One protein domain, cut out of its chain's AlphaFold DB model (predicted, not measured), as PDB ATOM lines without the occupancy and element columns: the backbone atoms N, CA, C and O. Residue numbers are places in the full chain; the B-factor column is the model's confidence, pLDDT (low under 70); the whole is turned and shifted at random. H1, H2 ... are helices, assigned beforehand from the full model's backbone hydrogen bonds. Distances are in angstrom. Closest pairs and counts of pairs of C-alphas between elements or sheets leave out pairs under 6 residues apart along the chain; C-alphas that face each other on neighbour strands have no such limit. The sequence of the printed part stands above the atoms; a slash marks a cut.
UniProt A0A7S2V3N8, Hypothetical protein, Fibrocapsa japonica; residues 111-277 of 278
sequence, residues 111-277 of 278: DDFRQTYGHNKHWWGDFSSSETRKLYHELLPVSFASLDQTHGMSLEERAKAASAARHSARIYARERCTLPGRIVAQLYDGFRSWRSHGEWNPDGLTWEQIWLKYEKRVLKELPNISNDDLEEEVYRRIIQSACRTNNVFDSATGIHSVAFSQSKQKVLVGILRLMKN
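What this domain is: This is residues 111 to 277 of the 278 residues of the protein "Hypothetical protein" of Fibrocapsa japonica (UniProt A0A7S2V3N8). One long helix, H5, runs through the middle, with H8 side by side with it near Ala 159 and with H1 and H2 packed on its residues 168 to 176. H6 folds back from the end of H5 as a hairpin that opens like a V, H7 crosses H8, and H10 lies away from the other helices, its residues 270 to 275 sticking out with 276 and 277. The printed part has 167 residues with ten named helices, H1 to H10 in order, and no named strand; the class is all helix. It is compact, with a radius of gyration of the C-alphas of 17.1 A and spans of 52 by 36 by 30 A.

How they stand to each other: The hub is H5, residues 155 to 176, which touches four helices. H8, residues 227 to 242, touches it at a shallow tilt of 26 degrees, the same way; their closest C-alphas, of Ala 159 and Ile 239, are 5.2 A apart. H2, residues 129 to 138, touches H5 at 28 degrees, shallow and opposite ways, closest at Tyr 136 and Ala 173, C-alphas 5.6 A apart. H1, residues 111 to 117, touches H5 at a steep tilt of 64 degrees, with the closest C-alphas, of Phe 113 and Tyr 172, 6.7 A apart. H6, residues 179 to 197, forms a helical hairpin with H5 at a steep tilt of 40 degrees; the closest C-alphas, of Arg 174 and Arg 182, are 5.5 A apart. H7, residues 207 to 221, touches H8 at a steep tilt of 67 degrees, closest at Glu 215 and Val 234, C-alphas 5.7 A apart. Helix packing is part aligned, part crossed. H3, residues 142 to 145, touches H8, with the C-alphas of Ala 145 and Ile 239 closest at 6.3 A. H4, residues 147 to 150, touches H3 only at the corner, and only just, with 3 pairs of C-alphas within 8 A. H9, residues 247 to 252, is close to H2 but not clearly touching, while H10, residues 260 to 275, touches no helix. Every O i to N i+4 pair is within hydrogen-bond range in H1, H2 and H5 to H9; H10 has 11 of 12, and H3 and H4 are too short for such a pair.

Where its parts are: H5 is 31.3 A long, from C-alpha 155 at (145.623, 146.053, 166.987) to C-alpha 176 at (139.920, 136.534, 137.669). H6 measures 26.6 A, H10 23.5 A, H8 22.5 A, H7 21.2 A and H2 14.5 A. H1 begins at C-alpha 111, (138.163, 148.168, 143.651).

The domain as a whole: The C-alphas farthest apart, of His 122 and Asn 277, are 53.8 A apart. The printed part has no cut; H1 to H2 is the long link. Mean pLDDT of the printed part is 87.4; residues 149 to 150 and 256 to 277 are under 70.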
ATOM      1  N   ASP A 111     137.843 147.128 144.627       95.94
ATOM      2  CA  ASP A 111     138.163 148.168 143.651       95.94
ATOM      3  C   ASP A 111     139.628 148.603 143.722       95.94
ATOM      4  O   ASP A 111     140.236 148.799 142.671       95.94
ATOM      5  N   ASP A 112     140.239 148.629 144.911       94.19
ATOM      6  CA  ASP A 112     141.682 148.880 145.047       94.19
ATOM      7  C   ASP A 112     142.500 147.824 144.287       94.19
ATOM      8  O   ASP A 112     143.463 148.144 143.580       94.19
ATOM      9  N   PHE A 113     142.094 146.550 144.377       95.06
ATOM     10  CA  PHE A 113     142.726 145.467 143.624       95.06
ATOM     11  C   PHE A 113     142.490 145.602 142.117       95.06
ATOM     12  O   PHE A 113     143.420 145.396 141.342       95.06
ATOM     13  N   ARG A 114     141.287 145.993 141.679       95.38
ATOM     14  CA  ARG A 114     140.984 146.216 140.254       95.38
ATOM     15  C   ARG A 114     141.779 147.380 139.666       95.38
ATOM     16  O   ARG A 114     142.275 147.257 138.551       95.38
ATOM     17  N   GLN A 115     141.953 148.468 140.413       94.44
ATOM     18  CA  GLN A 115     142.773 149.606 139.994       94.44
ATOM     19  C   GLN A 115     144.261 149.238 139.923       94.44
ATOM     20  O   GLN A 115     144.950 149.642 138.992       94.44
ATOM     21  N   THR A 116     144.747 148.435 140.875       92.94
ATOM     22  CA  THR A 116     146.172 148.078 140.980       92.94
ATOM     23  C   THR A 116     146.585 146.960 140.017       92.94
ATOM     24  O   THR A 116     147.630 147.045 139.377       92.94
ATOM     25  N   TYR A 117     145.773 145.905 139.900       92.69
ATOM     26  CA  TYR A 117     146.081 144.684 139.138       92.69
ATOM     27  C   TYR A 117     145.265 144.556 137.838       92.69
ATOM     28  O   TYR A 117     145.455 143.621 137.056       92.69
ATOM     29  N   GLY A 118     144.359 145.498 137.579       94.62
ATOM     30  CA  GLY A 118     143.513 145.543 136.391       94.62
ATOM     31  C   GLY A 118     142.216 144.741 136.515       94.62
ATOM     32  O   GLY A 118     142.042 143.884 137.389       94.62
ATOM     33  N   HIS A 119     141.304 144.998 135.581       94.56
ATOM     34  CA  HIS A 119     140.037 144.280 135.449       94.56
ATOM     35  C   HIS A 119     140.191 142.976 134.653       94.56
ATOM     36  O   HIS A 119     141.195 142.738 133.974       94.56
ATOM     37  N   ASN A 120     139.173 142.127 134.762       89.88
ATOM     38  CA  ASN A 120     139.043 140.889 134.005       89.88
ATOM     39  C   ASN A 120     138.941 141.194 132.496       89.88
ATOM     40  O   ASN A 120     138.153 142.058 132.108       89.88
ATOM     41  N   LYS A 121     139.725 140.515 131.650       88.44
ATOM     42  CA  LYS A 121     139.723 140.744 130.194       88.44
ATOM     43  C   LYS A 121     138.475 140.160 129.541       88.44
ATOM     44  O   LYS A 121     137.989 140.711 128.555       88.44
ATOM     45  N   HIS A 122     137.942 139.070 130.094       90.38
ATOM     46  CA  HIS A 122     136.766 138.386 129.561       90.38
ATOM     47  C   HIS A 122     135.726 138.099 130.639       90.38
ATOM     48  O   HIS A 122     136.058 137.751 131.764       90.38
ATOM     49  N   TRP A 123     134.436 138.145 130.295       89.56
ATOM     50  CA  TRP A 123     133.358 137.871 131.258       89.56
ATOM     51  C   TRP A 123     133.433 136.459 131.874       89.56
ATOM     52  O   TRP A 123     132.964 136.253 132.994       89.56
ATOM     53  N   TRP A 124     134.079 135.505 131.189       91.50
ATOM     54  CA  TRP A 124     134.288 134.137 131.668       91.50
ATOM     55  C   TRP A 124     135.535 133.945 132.544       91.50
ATOM     56  O   TRP A 124     135.716 132.835 133.032       91.50
ATOM     57  N   GLY A 125     136.371 134.966 132.764       92.56
ATOM     58  CA  GLY A 125     137.604 134.870 133.561       92.56
ATOM     59  C   GLY A 125     138.871 134.642 132.731       92.56
ATOM     60  O   GLY A 125     138.818 134.112 131.624       92.56
ATOM     61  N   ASP A 126     140.018 135.010 133.296       94.81
ATOM     62  CA  ASP A 126     141.312 134.996 132.600       94.81
ATOM     63  C   ASP A 126     142.267 133.916 133.117       94.81
ATOM     64  O   ASP A 126     143.235 133.581 132.437       94.81
ATOM     65  N   PHE A 127     142.031 133.396 134.324       94.94
ATOM     66  CA  PHE A 127     142.961 132.513 135.022       94.94
ATOM     67  C   PHE A 127     142.368 131.137 135.295       94.94
ATOM     68  O   PHE A 127     141.245 130.991 135.786       94.94
ATOM     69  N   SER A 128     143.185 130.114 135.054       92.38
ATOM     70  CA  SER A 128     142.942 128.756 135.532       92.38
ATOM     71  C   SER A 128     142.904 128.708 137.066       92.38
ATOM     72  O   SER A 128     143.329 129.640 137.757       92.38
ATOM     73  N   SER A 129     142.426 127.602 137.643       90.62
ATOM     74  CA  SER A 129     142.375 127.442 139.103       90.62
ATOM     75  C   SER A 129     143.760 127.516 139.762       90.62
ATOM     76  O   SER A 129     143.876 128.034 140.872       90.62
ATOM     77  N   SER A 130     144.813 127.055 139.074       92.06
ATOM     78  CA  SER A 130     146.194 127.155 139.564       92.06
ATOM     79  C   SER A 130     146.701 128.600 139.500       92.06
ATOM     80  O   SER A 130     147.158 129.141 140.502       92.06
ATOM     81  N   GLU A 131     146.541 129.295 138.374       94.31
ATOM     82  CA  GLU A 131     146.947 130.708 138.254       94.31
ATOM     83  C   GLU A 131     146.191 131.610 139.231       94.31
ATOM     84  O   GLU A 131     146.798 132.422 139.924       94.31
ATOM     85  N   THR A 132     144.883 131.396 139.373       95.19
ATOM     86  CA  THR A 132     144.044 132.082 140.363       95.19
ATOM     87  C   THR A 132     144.593 131.899 141.771       95.19
ATOM     88  O   THR A 132     144.608 132.832 142.574       95.19
ATOM     89  N   ARG A 133     145.035 130.682 142.100       94.00
ATOM     90  CA  ARG A 133     145.572 130.395 143.423       94.00
ATOM     91  C   ARG A 133     146.942 131.039 143.629       94.00
ATOM     92  O   ARG A 133     147.169 131.554 144.720       94.00
ATOM     93  N   LYS A 134     147.810 131.072 142.613       93.81
ATOM     94  CA  LYS A 134     149.085 131.817 142.658       93.81
ATOM     95  C   LYS A 134     148.843 133.305 142.888       93.81
ATOM     96  O   LYS A 134     149.378 133.853 143.844       93.81
ATOM     97  N   LEU A 135     147.946 133.905 142.105       94.62
ATOM     98  CA  LEU A 135     147.516 135.287 142.295       94.62
ATOM     99  C   LEU A 135     147.016 135.508 143.728       94.62
ATOM    100  O   LEU A 135     147.452 136.428 144.401       94.62
ATOM    101  N   TYR A 136     146.147 134.636 144.241       95.19
ATOM    102  CA  TYR A 136     145.634 134.773 145.606       95.19
ATOM    103  C   TYR A 136     146.740 134.800 146.675       95.19
ATOM    104  O   TYR A 136     146.610 135.542 147.645       95.19
ATOM    105  N   HIS A 137     147.817 134.021 146.512       92.50
ATOM    106  CA  HIS A 137     148.982 134.069 147.408       92.50
ATOM    107  C   HIS A 137     149.700 135.419 147.356       92.50
ATOM    108  O   HIS A 137     150.067 135.943 148.406       92.50
ATOM    109  N   GLU A 138     149.875 135.981 146.161       92.56
ATOM    110  CA  GLU A 138     150.515 137.289 145.956       92.56
ATOM    111  C   GLU A 138     149.702 138.432 146.574       92.56
ATOM    112  O   GLU A 138     150.268 139.388 147.097       92.56
ATOM    113  N   LEU A 139     148.372 138.308 146.574       94.25
ATOM    114  CA  LEU A 139     147.454 139.315 147.107       94.25
ATOM    115  C   LEU A 139     147.252 139.239 148.626       94.25
ATOM    116  O   LEU A 139     146.479 140.025 149.179       94.25
ATOM    117  N   LEU A 140     147.880 138.284 149.321       93.69
ATOM    118  CA  LEU A 140     147.684 138.160 150.759       93.69
ATOM    119  C   LEU A 140     148.232 139.383 151.517       93.69
ATOM    120  O   LEU A 140     149.329 139.857 151.223       93.69
ATOM    121  N   PRO A 141     147.531 139.838 152.573       92.94
ATOM    122  CA  PRO A 141     147.892 141.018 153.359       92.94
ATOM    123  C   PRO A 141     149.069 140.769 154.326       92.94
ATOM    124  O   PRO A 141     148.991 141.095 155.506       92.94
ATOM    125  N   VAL A 142     150.173 140.176 153.856       89.75
ATOM    126  CA  VAL A 142     151.326 139.775 154.691       89.75
ATOM    127  C   VAL A 142     151.985 140.973 155.389       89.75
ATOM    128  O   VAL A 142     152.554 140.819 156.472       89.75
ATOM    129  N   SER A 143     151.852 142.174 154.820       86.81
ATOM    130  CA  SER A 143     152.306 143.435 155.418       86.81
ATOM    131  C   SER A 143     151.709 143.694 156.802       86.81
ATOM    132  O   SER A 143     152.407 144.170 157.692       86.81
ATOM    133  N   PHE A 144     150.455 143.293 157.035       87.56
ATOM    134  CA  PHE A 144     149.774 143.494 158.316       87.56
ATOM    135  C   PHE A 144     150.334 142.640 159.457       87.56
ATOM    136  O   PHE A 144     150.110 142.957 160.625       87.56
ATOM    137  N   ALA A 145     151.062 141.562 159.148       86.31
ATOM    138  CA  ALA A 145     151.730 140.751 160.162       86.31
ATOM    139  C   ALA A 145     153.022 141.399 160.692       86.31
ATOM    140  O   ALA A 145     153.508 140.995 161.746       86.31
ATOM    141  N   SER A 146     153.584 142.377 159.975       81.44
ATOM    142  CA  SER A 146     154.827 143.052 160.361       81.44
ATOM    143  C   SER A 146     154.509 144.324 161.151       81.44
ATOM    144  O   SER A 146     153.811 145.210 160.655       81.44
ATOM    145  N   LEU A 147     155.023 144.422 162.382       73.81
ATOM    146  CA  LEU A 147     154.823 145.582 163.263       73.81
ATOM    147  C   LEU A 147     155.326 146.885 162.619       73.81
ATOM    148  O   LEU A 147     154.616 147.888 162.651       73.81
ATOM    149  N   ASP A 148     156.472 146.829 161.941       70.31
ATOM    150  CA  ASP A 148     157.143 147.991 161.341       70.31
ATOM    151  C   ASP A 148     156.325 148.665 160.226       70.31
ATOM    152  O   ASP A 148     156.444 149.861 159.979       70.31
ATOM    153  N   GLN A 149     155.465 147.912 159.531       64.75
ATOM    154  CA  GLN A 149     154.682 148.430 158.399       64.75
ATOM    155  C   GLN A 149     153.340 149.036 158.821       64.75
ATOM    156  O   GLN A 149     152.647 149.625 158.000       64.75
ATOM    157  N   THR A 150     152.959 148.880 160.089       69.31
ATOM    158  CA  THR A 150     151.634 149.246 160.617       69.31
ATOM    159  C   THR A 150     151.726 150.248 161.770       69.31
ATOM    160  O   THR A 150     150.822 150.329 162.604       69.31
ATOM    161  N   HIS A 151     152.819 151.019 161.827       73.06
ATOM    162  CA  HIS A 151     153.024 152.052 162.839       73.06
ATOM    163  C   HIS A 151     151.820 153.003 162.919       73.06
ATOM    164  O   HIS A 151     151.411 153.593 161.923       73.06
ATOM    165  N   GLY A 152     151.256 153.130 164.123       83.50
ATOM    166  CA  GLY A 152     150.133 154.021 164.423       83.50
ATOM    167  C   GLY A 152     148.741 153.383 164.376       83.50
ATOM    168  O   GLY A 152     147.815 153.994 164.891       83.50
ATOM    169  N   MET A 153     148.576 152.169 163.834       88.75
ATOM    170  CA  MET A 153     147.283 151.466 163.876       88.75
ATOM    171  C   MET A 153     147.127 150.661 165.159       88.75
ATOM    172  O   MET A 153     148.029 149.884 165.517       88.75
ATOM    173  N   SER A 154     145.950 150.767 165.782       92.81
ATOM    174  CA  SER A 154     145.579 149.880 166.883       92.81
ATOM    175  C   SER A 154     145.542 148.422 166.405       92.81
ATOM    176  O   SER A 154     145.444 148.124 165.207       92.81
ATOM    177  N   LEU A 155     145.662 147.474 167.336       93.69
ATOM    178  CA  LEU A 155     145.623 146.053 166.987       93.69
ATOM    179  C   LEU A 155     144.259 145.651 166.398       93.69
ATOM    180  O   LEU A 155     144.207 144.864 165.450       93.69
ATOM    181  N   GLU A 156     143.183 146.242 166.916       95.19
ATOM    182  CA  GLU A 156     141.821 146.070 166.415       95.19
ATOM    183  C   GLU A 156     141.690 146.547 164.964       95.19
ATOM    184  O   GLU A 156     141.260 145.788 164.090       95.19
ATOM    185  N   GLU A 157     142.084 147.795 164.694       94.50
ATOM    186  CA  GLU A 157     142.020 148.396 163.358       94.50
ATOM    187  C   GLU A 157     142.805 147.556 162.354       94.50
ATOM    188  O   GLU A 157     142.334 147.265 161.252       94.50
ATOM    189  N   ARG A 158     143.983 147.087 162.772       94.19
ATOM    190  CA  ARG A 158     144.850 146.228 161.972       94.19
ATOM    191  C   ARG A 158     144.203 144.885 161.661       94.19
ATOM    192  O   ARG A 158     144.304 144.412 160.531       94.19
ATOM    193  N   ALA A 159     143.532 144.268 162.628       95.81
ATOM    194  CA  ALA A 159     142.835 143.004 162.423       95.81
ATOM    195  C   ALA A 159     141.630 143.155 161.484       95.81
ATOM    196  O   ALA A 159     141.470 142.341 160.568       95.81
ATOM    197  N   LYS A 160     140.833 144.216 161.657       96.19
ATOM    198  CA  LYS A 160     139.719 144.563 160.762       96.19
ATOM    199  C   LYS A 160     140.215 144.797 159.335       96.19
ATOM    200  O   LYS A 160     139.716 144.169 158.400       96.19
ATOM    201  N   ALA A 161     141.256 145.613 159.171       95.12
ATOM    202  CA  ALA A 161     141.845 145.924 157.874       95.12
ATOM    203  C   ALA A 161     142.485 144.694 157.203       95.12
ATOM    204  O   ALA A 161     142.253 144.463 156.018       95.12
ATOM    205  N   ALA A 162     143.213 143.851 157.943       95.12
ATOM    206  CA  ALA A 162     143.787 142.611 157.414       95.12
ATOM    207  C   ALA A 162     142.700 141.615 156.971       95.12
ATOM    208  O   ALA A 162     142.833 140.958 155.933       95.12
ATOM    209  N   SER A 163     141.610 141.507 157.737       96.50
ATOM    210  CA  SER A 163     140.461 140.671 157.384       96.50
ATOM    211  C   SER A 163     139.770 141.175 156.114       96.50
ATOM    212  O   SER A 163     139.546 140.389 155.189       96.50
ATOM    213  N   ALA A 164     139.510 142.485 156.028       96.31
ATOM    214  CA  ALA A 164     138.929 143.126 154.850       96.31
ATOM    215  C   ALA A 164     139.820 142.948 153.610       96.31
ATOM    216  O   ALA A 164     139.350 142.468 152.580       96.31
ATOM    217  N   ALA A 165     141.124 143.210 153.732       95.88
ATOM    218  CA  ALA A 165     142.098 143.023 152.659       95.88
ATOM    219  C   ALA A 165     142.120 141.583 152.140       95.88
ATOM    220  O   ALA A 165     142.038 141.351 150.935       95.88
ATOM    221  N   ARG A 166     142.146 140.584 153.033       96.12
ATOM    222  CA  ARG A 166     142.063 139.173 152.632       96.12
ATOM    223  C   ARG A 166     140.748 138.846 151.932       96.12
ATOM    224  O   ARG A 166     140.742 138.056 150.982       96.12
ATOM    225  N   HIS A 167     139.637 139.354 152.455       96.06
ATOM    226  CA  HIS A 167     138.317 139.111 151.891       96.06
ATOM    227  C   HIS A 167     138.245 139.661 150.461       96.06
ATOM    228  O   HIS A 167     137.937 138.904 149.537       96.06
ATOM    229  N   SER A 168     138.655 140.914 150.274       96.25
ATOM    230  CA  SER A 168     138.733 141.587 148.978       96.25
ATOM    231  C   SER A 168     139.706 140.902 148.016       96.25
ATOM    232  O   SER A 168     139.341 140.643 146.873       96.25
ATOM    233  N   ALA A 169     140.887 140.483 148.486       96.38
ATOM    234  CA  ALA A 169     141.847 139.706 147.697       96.38
ATOM    235  C   ALA A 169     141.247 138.387 147.184       96.38
ATOM    236  O   ALA A 169     141.467 137.991 146.039       96.38
ATOM    237  N   ARG A 170     140.459 137.692 148.017       96.12
ATOM    238  CA  ARG A 170     139.778 136.450 147.622       96.12
ATOM    239  C   ARG A 170     138.683 136.711 146.587       96.12
ATOM    240  O   ARG A 170     138.583 135.931 145.641       96.12
ATOM    241  N   ILE A 171     137.868 137.754 146.764       96.00
ATOM    242  CA  ILE A 171     136.836 138.126 145.781       96.00
ATOM    243  C   ILE A 171     137.499 138.476 144.453       96.00
ATOM    244  O   ILE A 171     137.161 137.882 143.433       96.00
ATOM    245  N   TYR A 172     138.513 139.339 144.477       96.81
ATOM    246  CA  TYR A 172     139.252 139.719 143.282       96.81
ATOM    247  C   TYR A 172     139.869 138.502 142.576       96.81
ATOM    248  O   TYR A 172     139.681 138.316 141.377       96.81
ATOM    249  N   ALA A 173     140.525 137.595 143.308       95.94
ATOM    250  CA  ALA A 173     141.060 136.370 142.713       95.94
ATOM    251  C   ALA A 173     139.959 135.519 142.048       95.94
ATOM    252  O   ALA A 173     140.145 135.007 140.945       95.94
ATOM    253  N   ARG A 174     138.774 135.410 142.662       95.06
ATOM    254  CA  ARG A 174     137.616 134.710 142.073       95.06
ATOM    255  C   ARG A 174     137.074 135.397 140.827       95.06
ATOM    256  O   ARG A 174     136.654 134.703 139.902       95.06
ATOM    257  N   GLU A 175     137.091 136.725 140.785       95.44
ATOM    258  CA  GLU A 175     136.735 137.504 139.593       95.44
ATOM    259  C   GLU A 175     137.689 137.249 138.429       95.44
ATOM    260  O   GLU A 175     137.269 137.305 137.278       95.44
ATOM    261  N   ARG A 176     138.953 136.920 138.705       95.94
ATOM    262  CA  ARG A 176     139.920 136.534 137.669       95.94
ATOM    263  C   ARG A 176     139.826 135.061 137.268       95.94
ATOM    264  O   ARG A 176     140.219 134.723 136.156       95.94
ATOM    265  N   CYS A 177     139.298 134.200 138.136       95.56
ATOM    266  CA  CYS A 177     139.109 132.772 137.872       95.56
ATOM    267  C   CYS A 177     138.076 132.518 136.769       95.56
ATOM    268  O   CYS A 177     137.105 133.277 136.638       95.56
ATOM    269  N   THR A 178     138.243 131.408 136.043       95.06
ATOM    270  CA  THR A 178     137.245 130.926 135.084       95.06
ATOM    271  C   THR A 178     135.864 130.767 135.728       95.06
ATOM    272  O   THR A 178     135.734 130.344 136.880       95.06
ATOM    273  N   LEU A 179     134.807 131.082 134.975       93.50
ATOM    274  CA  LEU A 179     133.426 131.105 135.461       93.50
ATOM    275  C   LEU A 179     132.997 129.791 136.143       93.50
ATOM    276  O   LEU A 179     132.443 129.871 137.242       93.50
ATOM    277  N   PRO A 180     133.292 128.591 135.599       91.38
ATOM    278  CA  PRO A 180     132.984 127.346 136.300       91.38
ATOM    279  C   PRO A 180     133.701 127.242 137.652       91.38
ATOM    280  O   PRO A 180     133.080 126.897 138.656       91.38
ATOM    281  N   GLY A 181     134.987 127.608 137.708       88.94
ATOM    282  CA  GLY A 181     135.765 127.610 138.949       88.94
ATOM    283  C   GLY A 181     135.217 128.592 139.987       88.94
ATOM    284  O   GLY A 181     135.159 128.270 141.175       88.94
ATOM    285  N   ARG A 182     134.752 129.768 139.546       92.88
ATOM    286  CA  ARG A 182     134.097 130.772 140.400       92.88
ATOM    287  C   ARG A 182     132.809 130.239 141.022       92.88
ATOM    288  O   ARG A 182     132.647 130.346 142.236       92.88
ATOM    289  N   ILE A 183     131.933 129.641 140.211       91.19
ATOM    290  CA  ILE A 183     130.650 129.086 140.669       91.19
ATOM    291  C   ILE A 183     130.891 127.988 141.707       91.19
ATOM    292  O   ILE A 183     130.298 128.014 142.783       91.19
ATOM    293  N   VAL A 184     131.807 127.057 141.430       89.56
ATOM    294  CA  VAL A 184     132.145 125.971 142.364       89.56
ATOM    295  C   VAL A 184     132.680 126.520 143.682       89.56
ATOM    296  O   VAL A 184     132.266 126.069 144.748       89.56
ATOM    297  N   ALA A 185     133.562 127.522 143.632       90.38
ATOM    298  CA  ALA A 185     134.105 128.142 144.835       90.38
ATOM    299  C   ALA A 185     133.024 128.850 145.673       90.38
ATOM    300  O   ALA A 185     133.047 128.740 146.897       90.38
ATOM    301  N   GLN A 186     132.077 129.545 145.032       92.88
ATOM    302  CA  GLN A 186     130.948 130.196 145.710       92.88
ATOM    303  C   GLN A 186     129.984 129.180 146.330       92.88
ATOM    304  O   GLN A 186     129.570 129.349 147.474       92.88
ATOM    305  N   LEU A 187     129.664 128.097 145.612       91.06
ATOM    306  CA  LEU A 187     128.824 127.015 146.131       91.06
ATOM    307  C   LEU A 187     129.480 126.314 147.324       91.06
ATOM    308  O   LEU A 187     128.816 126.052 148.325       91.06
ATOM    309  N   TYR A 188     130.784 126.035 147.240       89.12
ATOM    310  CA  TYR A 188     131.531 125.415 148.330       89.12
ATOM    311  C   TYR A 188     131.559 126.300 149.584       89.12
ATOM    312  O   TYR A 188     131.311 125.807 150.687       89.12
ATOM    313  N   ASP A 189     131.824 127.601 149.429       91.31
ATOM    314  CA  ASP A 189     131.813 128.550 150.547       91.31
ATOM    315  C   ASP A 189     130.414 128.697 151.151       91.31
ATOM    316  O   ASP A 189     130.277 128.633 152.375       91.31
ATOM    317  N   GLY A 190     129.380 128.805 150.311       92.00
ATOM    318  CA  GLY A 190     127.988 128.864 150.746       92.00
ATOM    319  C   GLY A 190     127.580 127.622 151.535       92.00
ATOM    320  O   GLY A 190     127.062 127.740 152.647       92.00
ATOM    321  N   PHE A 191     127.908 126.427 151.033       90.50
ATOM    322  CA  PHE A 191     127.641 125.160 151.716       90.50
ATOM    323  C   PHE A 191     128.390 125.062 153.049       90.50
ATOM    324  O   PHE A 191     127.821 124.671 154.071       90.50
ATOM    325  N   ARG A 192     129.670 125.451 153.064       88.50
ATOM    326  CA  ARG A 192     130.492 125.466 154.277       88.50
ATOM    327  C   ARG A 192     129.933 126.435 155.325       88.50
ATOM    328  O   ARG A 192     129.932 126.092 156.511       88.50
ATOM    329  N   SER A 193     129.492 127.621 154.904       90.12
ATOM    330  CA  SER A 193     128.859 128.619 155.772       90.12
ATOM    331  C   SER A 193     127.558 128.079 156.352       90.12
ATOM    332  O   SER A 193     127.414 128.041 157.573       90.12
ATOM    333  N   TRP A 194     126.684 127.549 155.494       92.06
ATOM    334  CA  TRP A 194     125.393 126.992 155.884       92.06
ATOM    335  C   TRP A 194     125.543 125.859 156.901       92.06
ATOM    336  O   TRP A 194     124.905 125.879 157.948       92.06
ATOM    337  N   ARG A 195     126.470 124.922 156.673       92.06
ATOM    338  CA  ARG A 195     126.740 123.833 157.623       92.06
ATOM    339  C   ARG A 195     127.236 124.328 158.987       92.06
ATOM    340  O   ARG A 195     126.999 123.666 159.990       92.06
ATOM    341  N   SER A 196     127.980 125.434 159.021       87.81
ATOM    342  CA  SER A 196     128.632 125.912 160.249       87.81
ATOM    343  C   SER A 196     127.768 126.893 161.047       87.81
ATOM    344  O   SER A 196     127.836 126.881 162.272       87.81
ATOM    345  N   HIS A 197     126.989 127.737 160.367       89.94
ATOM    346  CA  HIS A 197     126.242 128.850 160.970       89.94
ATOM    347  C   HIS A 197     124.738 128.817 160.665       89.94
ATOM    348  O   HIS A 197     124.007 129.650 161.179       89.94
ATOM    349  N   GLY A 198     124.260 127.892 159.829       90.81
ATOM    350  CA  GLY A 198     122.861 127.845 159.390       90.81
ATOM    351  C   GLY A 198     122.512 128.848 158.285       90.81
ATOM    352  O   GLY A 198     121.417 128.786 157.736       90.81
ATOM    353  N   GLU A 199     123.446 129.718 157.897       92.50
ATOM    354  CA  GLU A 199     123.233 130.773 156.904       92.50
ATOM    355  C   GLU A 199     124.040 130.527 155.628       92.50
ATOM    356  O   GLU A 199     125.251 130.262 155.660       92.50
ATOM    357  N   TRP A 200     123.371 130.638 154.479       91.44
ATOM    358  CA  TRP A 200     124.024 130.576 153.178       91.44
ATOM    359  C   TRP A 200     124.722 131.903 152.874       91.44
ATOM    360  O   TRP A 200     124.065 132.896 152.569       91.44
ATOM    361  N   ASN A 201     126.056 131.905 152.913       93.00
ATOM    362  CA  ASN A 201     126.861 133.059 152.529       93.00
ATOM    363  C   ASN A 201     127.952 132.650 151.519       93.00
ATOM    364  O   ASN A 201     128.972 132.075 151.919       93.00
ATOM    365  N   PRO A 202     127.756 132.908 150.210       91.94
ATOM    366  CA  PRO A 202     128.710 132.519 149.169       91.94
ATOM    367  C   PRO A 202     129.995 133.363 149.192       91.94
ATOM    368  O   PRO A 202     131.042 132.921 148.707       91.94
ATOM    369  N   ASP A 203     129.937 134.552 149.794       91.06
ATOM    370  CA  ASP A 203     131.061 135.481 149.889       91.06
ATOM    371  C   ASP A 203     131.912 135.224 151.140       91.06
ATOM    372  O   ASP A 203     133.001 135.775 151.292       91.06
ATOM    373  N   GLY A 204     131.503 134.294 152.007       89.81
ATOM    374  CA  GLY A 204     132.244 133.844 153.184       89.81
ATOM    375  C   GLY A 204     131.760 134.470 154.490       89.81
ATOM    376  O   GLY A 204     130.634 134.917 154.591       89.81
ATOM    377  N   LEU A 205     132.599 134.441 155.526       92.06
ATOM    378  CA  LEU A 205     132.192 134.859 156.872       92.06
ATOM    379  C   LEU A 205     132.186 136.385 157.018       92.06
ATOM    380  O   LEU A 205     133.129 137.035 156.554       92.06
ATOM    381  N   THR A 206     131.177 136.925 157.708       93.75
ATOM    382  CA  THR A 206     131.165 138.333 158.142       93.75
ATOM    383  C   THR A 206     132.235 138.583 159.209       93.75
ATOM    384  O   THR A 206     132.797 137.639 159.775       93.75
ATOM    385  N   TRP A 207     132.538 139.851 159.496       95.31
ATOM    386  CA  TRP A 207     133.515 140.209 160.528       95.31
ATOM    387  C   TRP A 207     133.151 139.612 161.897       95.31
ATOM    388  O   TRP A 207     133.999 139.012 162.555       95.31
ATOM    389  N   GLU A 208     131.879 139.677 162.275       95.44
ATOM    390  CA  GLU A 208     131.343 139.168 163.541       95.44
ATOM    391  C   GLU A 208     131.476 137.641 163.609       95.44
ATOM    392  O   GLU A 208     131.907 137.079 164.614       95.44
ATOM    393  N   GLN A 209     131.185 136.947 162.506       94.62
ATOM    394  CA  GLN A 209     131.359 135.496 162.417       94.62
ATOM    395  C   GLN A 209     132.841 135.091 162.481       94.62
ATOM    396  O   GLN A 209     133.184 134.059 163.066       94.62
ATOM    397  N   ILE A 210     133.742 135.887 161.891       95.75
ATOM    398  CA  ILE A 210     135.193 135.686 162.000       95.75
ATOM    399  C   ILE A 210     135.639 135.871 163.451       95.75
ATOM    400  O   ILE A 210     136.362 135.008 163.955       95.75
ATOM    401  N   TRP A 211     135.184 136.934 164.116       97.06
ATOM    402  CA  TRP A 211     135.457 137.208 165.525       97.06
ATOM    403  C   TRP A 211     135.059 136.026 166.408       97.06
ATOM    404  O   TRP A 211     135.930 135.374 166.986       97.06
ATOM    405  N   LEU A 212     133.774 135.655 166.395       96.38
ATOM    406  CA  LEU A 212     133.216 134.557 167.194       96.38
ATOM    407  C   LEU A 212     133.947 133.230 166.949       96.38
ATOM    408  O   LEU A 212     134.148 132.426 167.861       96.38
ATOM    409  N   LYS A 213     134.361 132.969 165.705       95.69
ATOM    410  CA  LYS A 213     135.130 131.770 165.354       95.69
ATOM    411  C   LYS A 213     136.506 131.750 166.026       95.69
ATOM    412  O   LYS A 213     136.953 130.673 166.431       95.69
ATOM    413  N   TYR A 214     137.208 132.883 166.076       97.25
ATOM    414  CA  TYR A 214     138.536 132.966 166.690       97.25
ATOM    415  C   TYR A 214     138.461 133.081 168.210       97.25
ATOM    416  O   TYR A 214     139.232 132.396 168.872       97.25
ATOM    417  N   GLU A 215     137.490 133.804 168.754       97.62
ATOM    418  CA  GLU A 215     137.185 133.854 170.188       97.62
ATOM    419  C   GLU A 215     136.941 132.454 170.761       97.62
ATOM    420  O   GLU A 215     137.668 132.012 171.649       97.62
ATOM    421  N   LYS A 216     136.020 131.679 170.166       97.12
ATOM    422  CA  LYS A 216     135.768 130.280 170.569       97.12
ATOM    423  C   LYS A 216     137.024 129.411 170.506       97.12
ATOM    424  O   LYS A 216     137.170 128.473 171.288       97.12
ATOM    425  N   ARG A 217     137.923 129.679 169.553       97.00
ATOM    426  CA  ARG A 217     139.191 128.949 169.430       97.00
ATOM    427  C   ARG A 217     140.164 129.333 170.543       97.00
ATOM    428  O   ARG A 217     140.769 128.434 171.113       97.00
ATOM    429  N   VAL A 218     140.301 130.623 170.844       97.38
ATOM    430  CA  VAL A 218     141.188 131.115 171.904       97.38
ATOM    431  C   VAL A 218     140.698 130.641 173.270       97.38
ATOM    432  O   VAL A 218     141.484 130.036 173.983       97.38
ATOM    433  N   LEU A 219     139.404 130.769 173.582       97.56
ATOM    434  CA  LEU A 219     138.818 130.270 174.836       97.56
ATOM    435  C   LEU A 219     139.006 128.759 175.027       97.56
ATOM    436  O   LEU A 219     139.226 128.286 176.138       97.56
ATOM    437  N   LYS A 220     138.953 127.982 173.938       97.50
ATOM    438  CA  LYS A 220     139.223 126.539 173.985       97.50
ATOM    439  C   LYS A 220     140.696 126.226 174.272       97.50
ATOM    440  O   LYS A 220     140.984 125.217 174.906       97.50
ATOM    441  N   GLU A 221     141.618 127.033 173.753       96.81
ATOM    442  CA  GLU A 221     143.062 126.856 173.950       96.81
ATOM    443  C   GLU A 221     143.537 127.420 175.303       96.81
ATOM    444  O   GLU A 221     144.473 126.880 175.888       96.81
ATOM    445  N   LEU A 222     142.888 128.477 175.805       96.69
ATOM    446  CA  LEU A 222     143.254 129.249 176.996       96.69
ATOM    447  C   LEU A 222     141.986 129.568 177.826       96.69
ATOM    448  O   LEU A 222     141.460 130.673 177.732       96.69
ATOM    449  N   PRO A 223     141.468 128.630 178.644       95.38
ATOM    450  CA  PRO A 223     140.184 128.801 179.339       95.38
ATOM    451  C   PRO A 223     140.191 129.843 180.471       95.38
ATOM    452  O   PRO A 223     139.127 130.311 180.858       95.38
ATOM    453  N   ASN A 224     141.367 130.215 180.992       96.38
ATOM    454  CA  ASN A 224     141.530 131.127 182.139       96.38
ATOM    455  C   ASN A 224     142.126 132.493 181.741       96.38
ATOM    456  O   ASN A 224     142.811 133.126 182.542       96.38
ATOM    457  N   ILE A 225     141.957 132.907 180.486       96.12
ATOM    458  CA  ILE A 225     142.470 134.188 179.990       96.12
ATOM    459  C   ILE A 225     141.595 135.352 180.487       96.12
ATOM    460  O   ILE A 225     140.381 135.197 180.623       96.12
ATOM    461  N   SER A 226     142.202 136.507 180.778       96.62
ATOM    462  CA  SER A 226     141.444 137.723 181.096       96.62
ATOM    463  C   SER A 226     140.692 138.228 179.854       96.62
ATOM    464  O   SER A 226     141.063 137.890 178.731       96.62
ATOM    465  N   ASN A 227     139.636 139.030 180.027       93.94
ATOM    466  CA  ASN A 227     138.875 139.554 178.883       93.94
ATOM    467  C   ASN A 227     139.735 140.448 177.972       93.94
ATOM    468  O   ASN A 227     139.654 140.323 176.751       93.94
ATOM    469  N   ASP A 228     140.596 141.285 178.553       92.00
ATOM    470  CA  ASP A 228     141.469 142.183 177.790       92.00
ATOM    471  C   ASP A 228     142.528 141.381 177.005       92.00
ATOM    472  O   ASP A 228     142.762 141.622 175.817       92.00
ATOM    473  N   ASP A 229     143.113 140.351 177.628       95.75
ATOM    474  CA  ASP A 229     144.070 139.456 176.963       95.75
ATOM    475  C   ASP A 229     143.397 138.580 175.890       95.75
ATOM    476  O   ASP A 229     144.022 138.230 174.881       95.75
ATOM    477  N   LEU A 230     142.126 138.209 176.095       96.69
ATOM    478  CA  LEU A 230     141.323 137.460 175.129       96.69
ATOM    479  C   LEU A 230     141.149 138.270 173.849       96.69
ATOM    480  O   LEU A 230     141.400 137.749 172.761       96.69
ATOM    481  N   GLU A 231     140.744 139.531 173.979       96.88
ATOM    482  CA  GLU A 231     140.519 140.429 172.852       96.88
ATOM    483  C   GLU A 231     141.804 140.600 172.024       96.88
ATOM    484  O   GLU A 231     141.815 140.389 170.803       96.88
ATOM    485  N   GLU A 232     142.925 140.868 172.704       96.25
ATOM    486  CA  GLU A 232     144.233 141.022 172.070       96.25
ATOM    487  C   GLU A 232     144.667 139.749 171.318       96.25
ATOM    488  O   GLU A 232     145.125 139.800 170.167       96.25
ATOM    489  N   GLU A 233     144.511 138.577 171.939       96.88
ATOM    490  CA  GLU A 233     144.879 137.302 171.323       96.88
ATOM    491  C   GLU A 233     143.972 136.971 170.127       96.88
ATOM    492  O   GLU A 233     144.467 136.504 169.095       96.88
ATOM    493  N   VAL A 234     142.670 137.272 170.194       97.88
ATOM    494  CA  VAL A 234     141.748 137.097 169.060       97.88
ATOM    495  C   VAL A 234     142.183 137.955 167.873       97.88
ATOM    496  O   VAL A 234     142.324 137.422 166.763       97.88
ATOM    497  N   TYR A 235     142.489 139.241 168.077       97.38
ATOM    498  CA  TYR A 235     142.986 140.102 167.001       97.38
ATOM    499  C   TYR A 235     144.290 139.578 166.389       97.38
ATOM    500  O   TYR A 235     144.404 139.479 165.160       97.38
ATOM    501  N   ARG A 236     145.258 139.156 167.215       95.62
ATOM    502  CA  ARG A 236     146.517 138.557 166.736       95.62
ATOM    503  C   ARG A 236     146.262 137.318 165.878       95.62
ATOM    504  O   ARG A 236     146.864 137.170 164.810       95.62
ATOM    505  N   ARG A 237     145.348 136.435 166.295       96.56
ATOM    506  CA  ARG A 237     144.978 135.228 165.536       96.56
ATOM    507  C   ARG A 237     144.300 135.560 164.213       96.56
ATOM    508  O   ARG A 237     144.590 134.895 163.213       96.56
ATOM    509  N   ILE A 238     143.442 136.579 164.183       97.25
ATOM    510  CA  ILE A 238     142.805 137.061 162.953       97.25
ATOM    511  C   ILE A 238     143.870 137.559 161.974       97.25
ATOM    512  O   ILE A 238     143.891 137.085 160.838       97.25
ATOM    513  N   ILE A 239     144.805 138.412 162.407       95.94
ATOM    514  CA  ILE A 239     145.890 138.940 161.558       95.94
ATOM    515  C   ILE A 239     146.754 137.800 161.002       95.94
ATOM    516  O   ILE A 239     146.964 137.696 159.790       95.94
ATOM    517  N   GLN A 240     147.213 136.887 161.862       94.31
ATOM    518  CA  GLN A 240     148.033 135.748 161.433       94.31
ATOM    519  C   GLN A 240     147.288 134.845 160.452       94.31
ATOM    520  O   GLN A 240     147.849 134.405 159.447       94.31
ATOM    521  N   SER A 241     146.010 134.568 160.720       94.94
ATOM    522  CA  SER A 241     145.179 133.800 159.803       94.94
ATOM    523  C   SER A 241     144.935 134.541 158.496       94.94
ATOM    524  O   SER A 241     144.807 133.882 157.462       94.94
ATOM    525  N   ALA A 242     144.836 135.870 158.525       95.25
ATOM    526  CA  ALA A 242     144.592 136.668 157.338       95.25
ATOM    527  C   ALA A 242     145.762 136.564 156.343       95.25
ATOM    528  O   ALA A 242     145.560 136.590 155.130       95.25
ATOM    529  N   CYS A 243     146.964 136.318 156.860       92.94
ATOM    530  CA  CYS A 243     148.202 136.183 156.098       92.94
ATOM    531  C   CYS A 243     148.539 134.736 155.684       92.94
ATOM    532  O   CYS A 243     149.623 134.494 155.156       92.94
ATOM    533  N   ARG A 244     147.672 133.748 155.958       91.69
ATOM    534  CA  ARG A 244     147.947 132.317 155.701       91.69
ATOM    535  C   ARG A 244     146.989 131.699 154.694       91.69
ATOM    536  O   ARG A 244     145.782 131.925 154.764       91.69
ATOM    537  N   THR A 245     147.476 130.859 153.794       89.75
ATOM    538  CA  THR A 245     146.617 130.046 152.923       89.75
ATOM    539  C   THR A 245     146.239 128.715 153.566       89.75
ATOM    540  O   THR A 245     146.697 128.363 154.652       89.75
ATOM    541  N   ASN A 246     145.331 127.990 152.913       88.12
ATOM    542  CA  ASN A 246     144.962 126.638 153.309       88.12
ATOM    543  C   ASN A 246     145.714 125.629 152.433       88.12
ATOM    544  O   ASN A 246     145.417 125.534 151.238       88.12
ATOM    545  N   ASN A 247     146.596 124.854 153.069       87.81
ATOM    546  CA  ASN A 247     147.451 123.851 152.435       87.81
ATOM    547  C   ASN A 247     146.668 122.824 151.603       87.81
ATOM    548  O   ASN A 247     147.171 122.368 150.588       87.81
ATOM    549  N   VAL A 248     145.431 122.482 151.985       87.31
ATOM    550  CA  VAL A 248     144.606 121.514 151.236       87.31
ATOM    551  C   VAL A 248     144.331 122.013 149.817       87.31
ATOM    552  O   VAL A 248     144.459 121.261 148.856       87.31
ATOM    553  N   PHE A 249     144.007 123.300 149.672       85.56
ATOM    554  CA  PHE A 249     143.774 123.910 148.360       85.56
ATOM    555  C   PHE A 249     145.076 124.171 147.597       85.56
ATOM    556  O   PHE A 249     145.073 124.153 146.369       85.56
ATOM    557  N   ASP A 250     146.181 124.405 148.308       88.94
ATOM    558  CA  ASP A 250     147.505 124.544 147.690       88.94
ATOM    559  C   ASP A 250     147.920 123.220 147.035       88.94
ATOM    560  O   ASP A 250     148.207 123.183 145.839       88.94
ATOM    561  N   SER A 251     147.791 122.111 147.770       87.00
ATOM    562  CA  SER A 251     148.030 120.763 147.248       87.00
ATOM    563  C   SER A 251     147.089 120.410 146.093       87.00
ATOM    564  O   SER A 251     147.545 119.920 145.067       87.00
ATOM    565  N   ALA A 252     145.787 120.704 146.213       85.06
ATOM    566  CA  ALA A 252     144.806 120.389 145.169       85.06
ATOM    567  C   ALA A 252     145.044 121.140 143.845       85.06
ATOM    568  O   ALA A 252     144.634 120.672 142.789       85.06
ATOM    569  N   THR A 253     145.703 122.301 143.887       85.88
ATOM    570  CA  THR A 253     146.015 123.106 142.690       85.88
ATOM    571  C   THR A 253     147.418 122.849 142.134       85.88
ATOM    572  O   THR A 253     147.845 123.549 141.210       85.88
ATOM    573  N   GLY A 254     148.143 121.868 142.689       85.00
ATOM    574  CA  GLY A 254     149.525 121.556 142.315       85.00
ATOM    575  C   GLY A 254     150.518 122.664 142.678       85.00
ATOM    576  O   GLY A 254     151.649 122.677 142.196       85.00
ATOM    577  N   ILE A 255     150.108 123.621 143.515       80.69
ATOM    578  CA  ILE A 255     150.988 124.670 144.015       80.69
ATOM    579  C   ILE A 255     151.605 124.125 145.287       80.69
ATOM    580  O   ILE A 255     151.102 124.313 146.394       80.69
ATOM    581  N   HIS A 256     152.738 123.451 145.128       68.06
ATOM    582  CA  HIS A 256     153.664 123.301 146.234       68.06
ATOM    583  C   HIS A 256     154.132 124.707 146.571       68.06
ATOM    584  O   HIS A 256     154.932 125.289 145.841       68.06
ATOM    585  N   SER A 257     153.550 125.299 147.614       53.97
ATOM    586  CA  SER A 257     153.953 126.617 148.068       53.97
ATOM    587  C   SER A 257     155.463 126.570 148.272       53.97
ATOM    588  O   SER A 257     155.935 125.875 149.177       53.97
ATOM    589  N   VAL A 258     156.224 127.268 147.425       50.91
ATOM    590  CA  VAL A 258     157.625 127.562 147.712       50.91
ATOM    591  C   VAL A 258     157.581 128.168 149.105       50.91
ATOM    592  O   VAL A 258     156.819 129.107 149.337       50.91
ATOM    593  N   ALA A 259     158.261 127.535 150.055       46.91
ATOM    594  CA  ALA A 259     158.073 127.667 151.498       46.91
ATOM    595  C   ALA A 259     158.443 129.054 152.076       46.91
ATOM    596  O   ALA A 259     158.886 129.162 153.213       46.91
ATOM    597  N   PHE A 260     158.267 130.127 151.307       47.25
ATOM    598  CA  PHE A 260     158.741 131.477 151.560       47.25
ATOM    599  C   PHE A 260     157.948 132.206 152.657       47.25
ATOM    600  O   PHE A 260     158.484 133.096 153.313       47.25
ATOM    601  N   SER A 261     156.694 131.808 152.913       48.78
ATOM    602  CA  SER A 261     155.850 132.427 153.953       48.78
ATOM    603  C   SER A 261     155.940 131.717 155.316       48.78
ATOM    604  O   SER A 261     155.929 132.364 156.364       48.78
ATOM    605  N   GLN A 262     156.115 130.388 155.348       47.25
ATOM    606  CA  GLN A 262     156.135 129.653 156.621       47.25
ATOM    607  C   GLN A 262     157.446 129.803 157.402       47.25
ATOM    608  O   GLN A 262     157.399 129.852 158.630       47.25
ATOM    609  N   SER A 263     158.602 129.893 156.740       47.22
ATOM    610  CA  SER A 263     159.893 130.052 157.425       47.22
ATOM    611  C   SER A 263     160.018 131.428 158.087       47.22
ATOM    612  O   SER A 263     160.365 131.492 159.264       47.22
ATOM    613  N   LYS A 264     159.600 132.515 157.421       52.34
ATOM    614  CA  LYS A 264     159.549 133.850 158.050       52.34
ATOM    615  C   LYS A 264     158.524 133.933 159.186       52.34
ATOM    616  O   LYS A 264     158.826 134.506 160.227       52.34
ATOM    617  N   GLN A 265     157.349 133.309 159.051       51.31
ATOM    618  CA  GLN A 265     156.354 133.298 160.133       51.31
ATOM    619  C   GLN A 265     156.761 132.443 161.338       51.31
ATOM    620  O   GLN A 265     156.459 132.828 162.463       51.31
ATOM    621  N   LYS A 266     157.439 131.301 161.145       51.88
ATOM    622  CA  LYS A 266     157.961 130.499 162.266       51.88
ATOM    623  C   LYS A 266     159.017 131.269 163.057       51.88
ATOM    624  O   LYS A 266     158.986 131.228 164.283       51.88
ATOM    625  N   VAL A 267     159.882 132.017 162.369       58.12
ATOM    626  CA  VAL A 267     160.860 132.910 163.007       58.12
ATOM    627  C   VAL A 267     160.150 134.036 163.767       58.12
ATOM    628  O   VAL A 267     160.439 134.242 164.939       58.12
ATOM    629  N   LEU A 268     159.154 134.694 163.163       52.50
ATOM    630  CA  LEU A 268     158.415 135.789 163.810       52.50
ATOM    631  C   LEU A 268     157.627 135.329 165.052       52.50
ATOM    632  O   LEU A 268     157.635 135.999 166.080       52.50
ATOM    633  N   VAL A 269     156.974 134.162 164.982       57.59
ATOM    634  CA  VAL A 269     156.263 133.561 166.125       57.59
ATOM    635  C   VAL A 269     157.244 133.114 167.211       57.59
ATOM    636  O   VAL A 269     156.933 133.241 168.392       57.59
ATOM    637  N   GLY A 270     158.432 132.629 166.832       63.91
ATOM    638  CA  GLY A 270     159.514 132.328 167.772       63.91
ATOM    639  C   GLY A 270     159.997 133.571 168.523       63.91
ATOM    640  O   GLY A 270     160.094 133.536 169.745       63.91
ATOM    641  N   ILE A 271     160.211 134.683 167.813       60.16
ATOM    642  CA  ILE A 271     160.632 135.967 168.397       60.16
ATOM    643  C   ILE A 271     159.547 136.534 169.322       60.16
ATOM    644  O   ILE A 271     159.841 136.884 170.460       60.16
ATOM    645  N   LEU A 272     158.280 136.547 168.894       51.44
ATOM    646  CA  LEU A 272     157.167 137.016 169.735       51.44
ATOM    647  C   LEU A 272     156.983 136.167 171.002       51.44
ATOM    648  O   LEU A 272     156.615 136.693 172.049       51.44
ATOM    649  N   ARG A 273     157.249 134.857 170.928       60.03
ATOM    650  CA  ARG A 273     157.194 133.961 172.092       60.03
ATOM    651  C   ARG A 273     158.383 134.178 173.040       60.03
ATOM    652  O   ARG A 273     158.203 134.056 174.243       60.03
ATOM    653  N   LEU A 274     159.556 134.536 172.513       58.28
ATOM    654  CA  LEU A 274     160.725 134.943 173.304       58.28
ATOM    655  C   LEU A 274     160.497 136.276 174.026       58.28
ATOM    656  O   LEU A 274     160.839 136.387 175.195       58.28
ATOM    657  N   MET A 275     159.861 137.252 173.371       56.31
ATOM    658  CA  MET A 275     159.576 138.563 173.971       56.31
ATOM    659  C   MET A 275     158.503 138.532 175.069       56.31
ATOM    660  O   MET A 275     158.477 139.437 175.886       56.31
ATOM    661  N   LYS A 276     157.624 137.520 175.108       62.12
ATOM    662  CA  LYS A 276     156.646 137.336 176.201       62.12
ATOM    663  C   LYS A 276     157.239 136.698 177.466       62.12
ATOM    664  O   LYS A 276     156.579 136.705 178.497       62.12
ATOM    665  N   ASN A 277     158.428 136.103 177.366       60.81
ATOM    666  CA  ASN A 277     159.099 135.409 178.470       60.81
ATOM    667  C   ASN A 277     160.267 136.221 179.067       60.81
ATOM    668  O   ASN A 277     160.992 135.695 179.911       60.81
TER     669      ASN A 277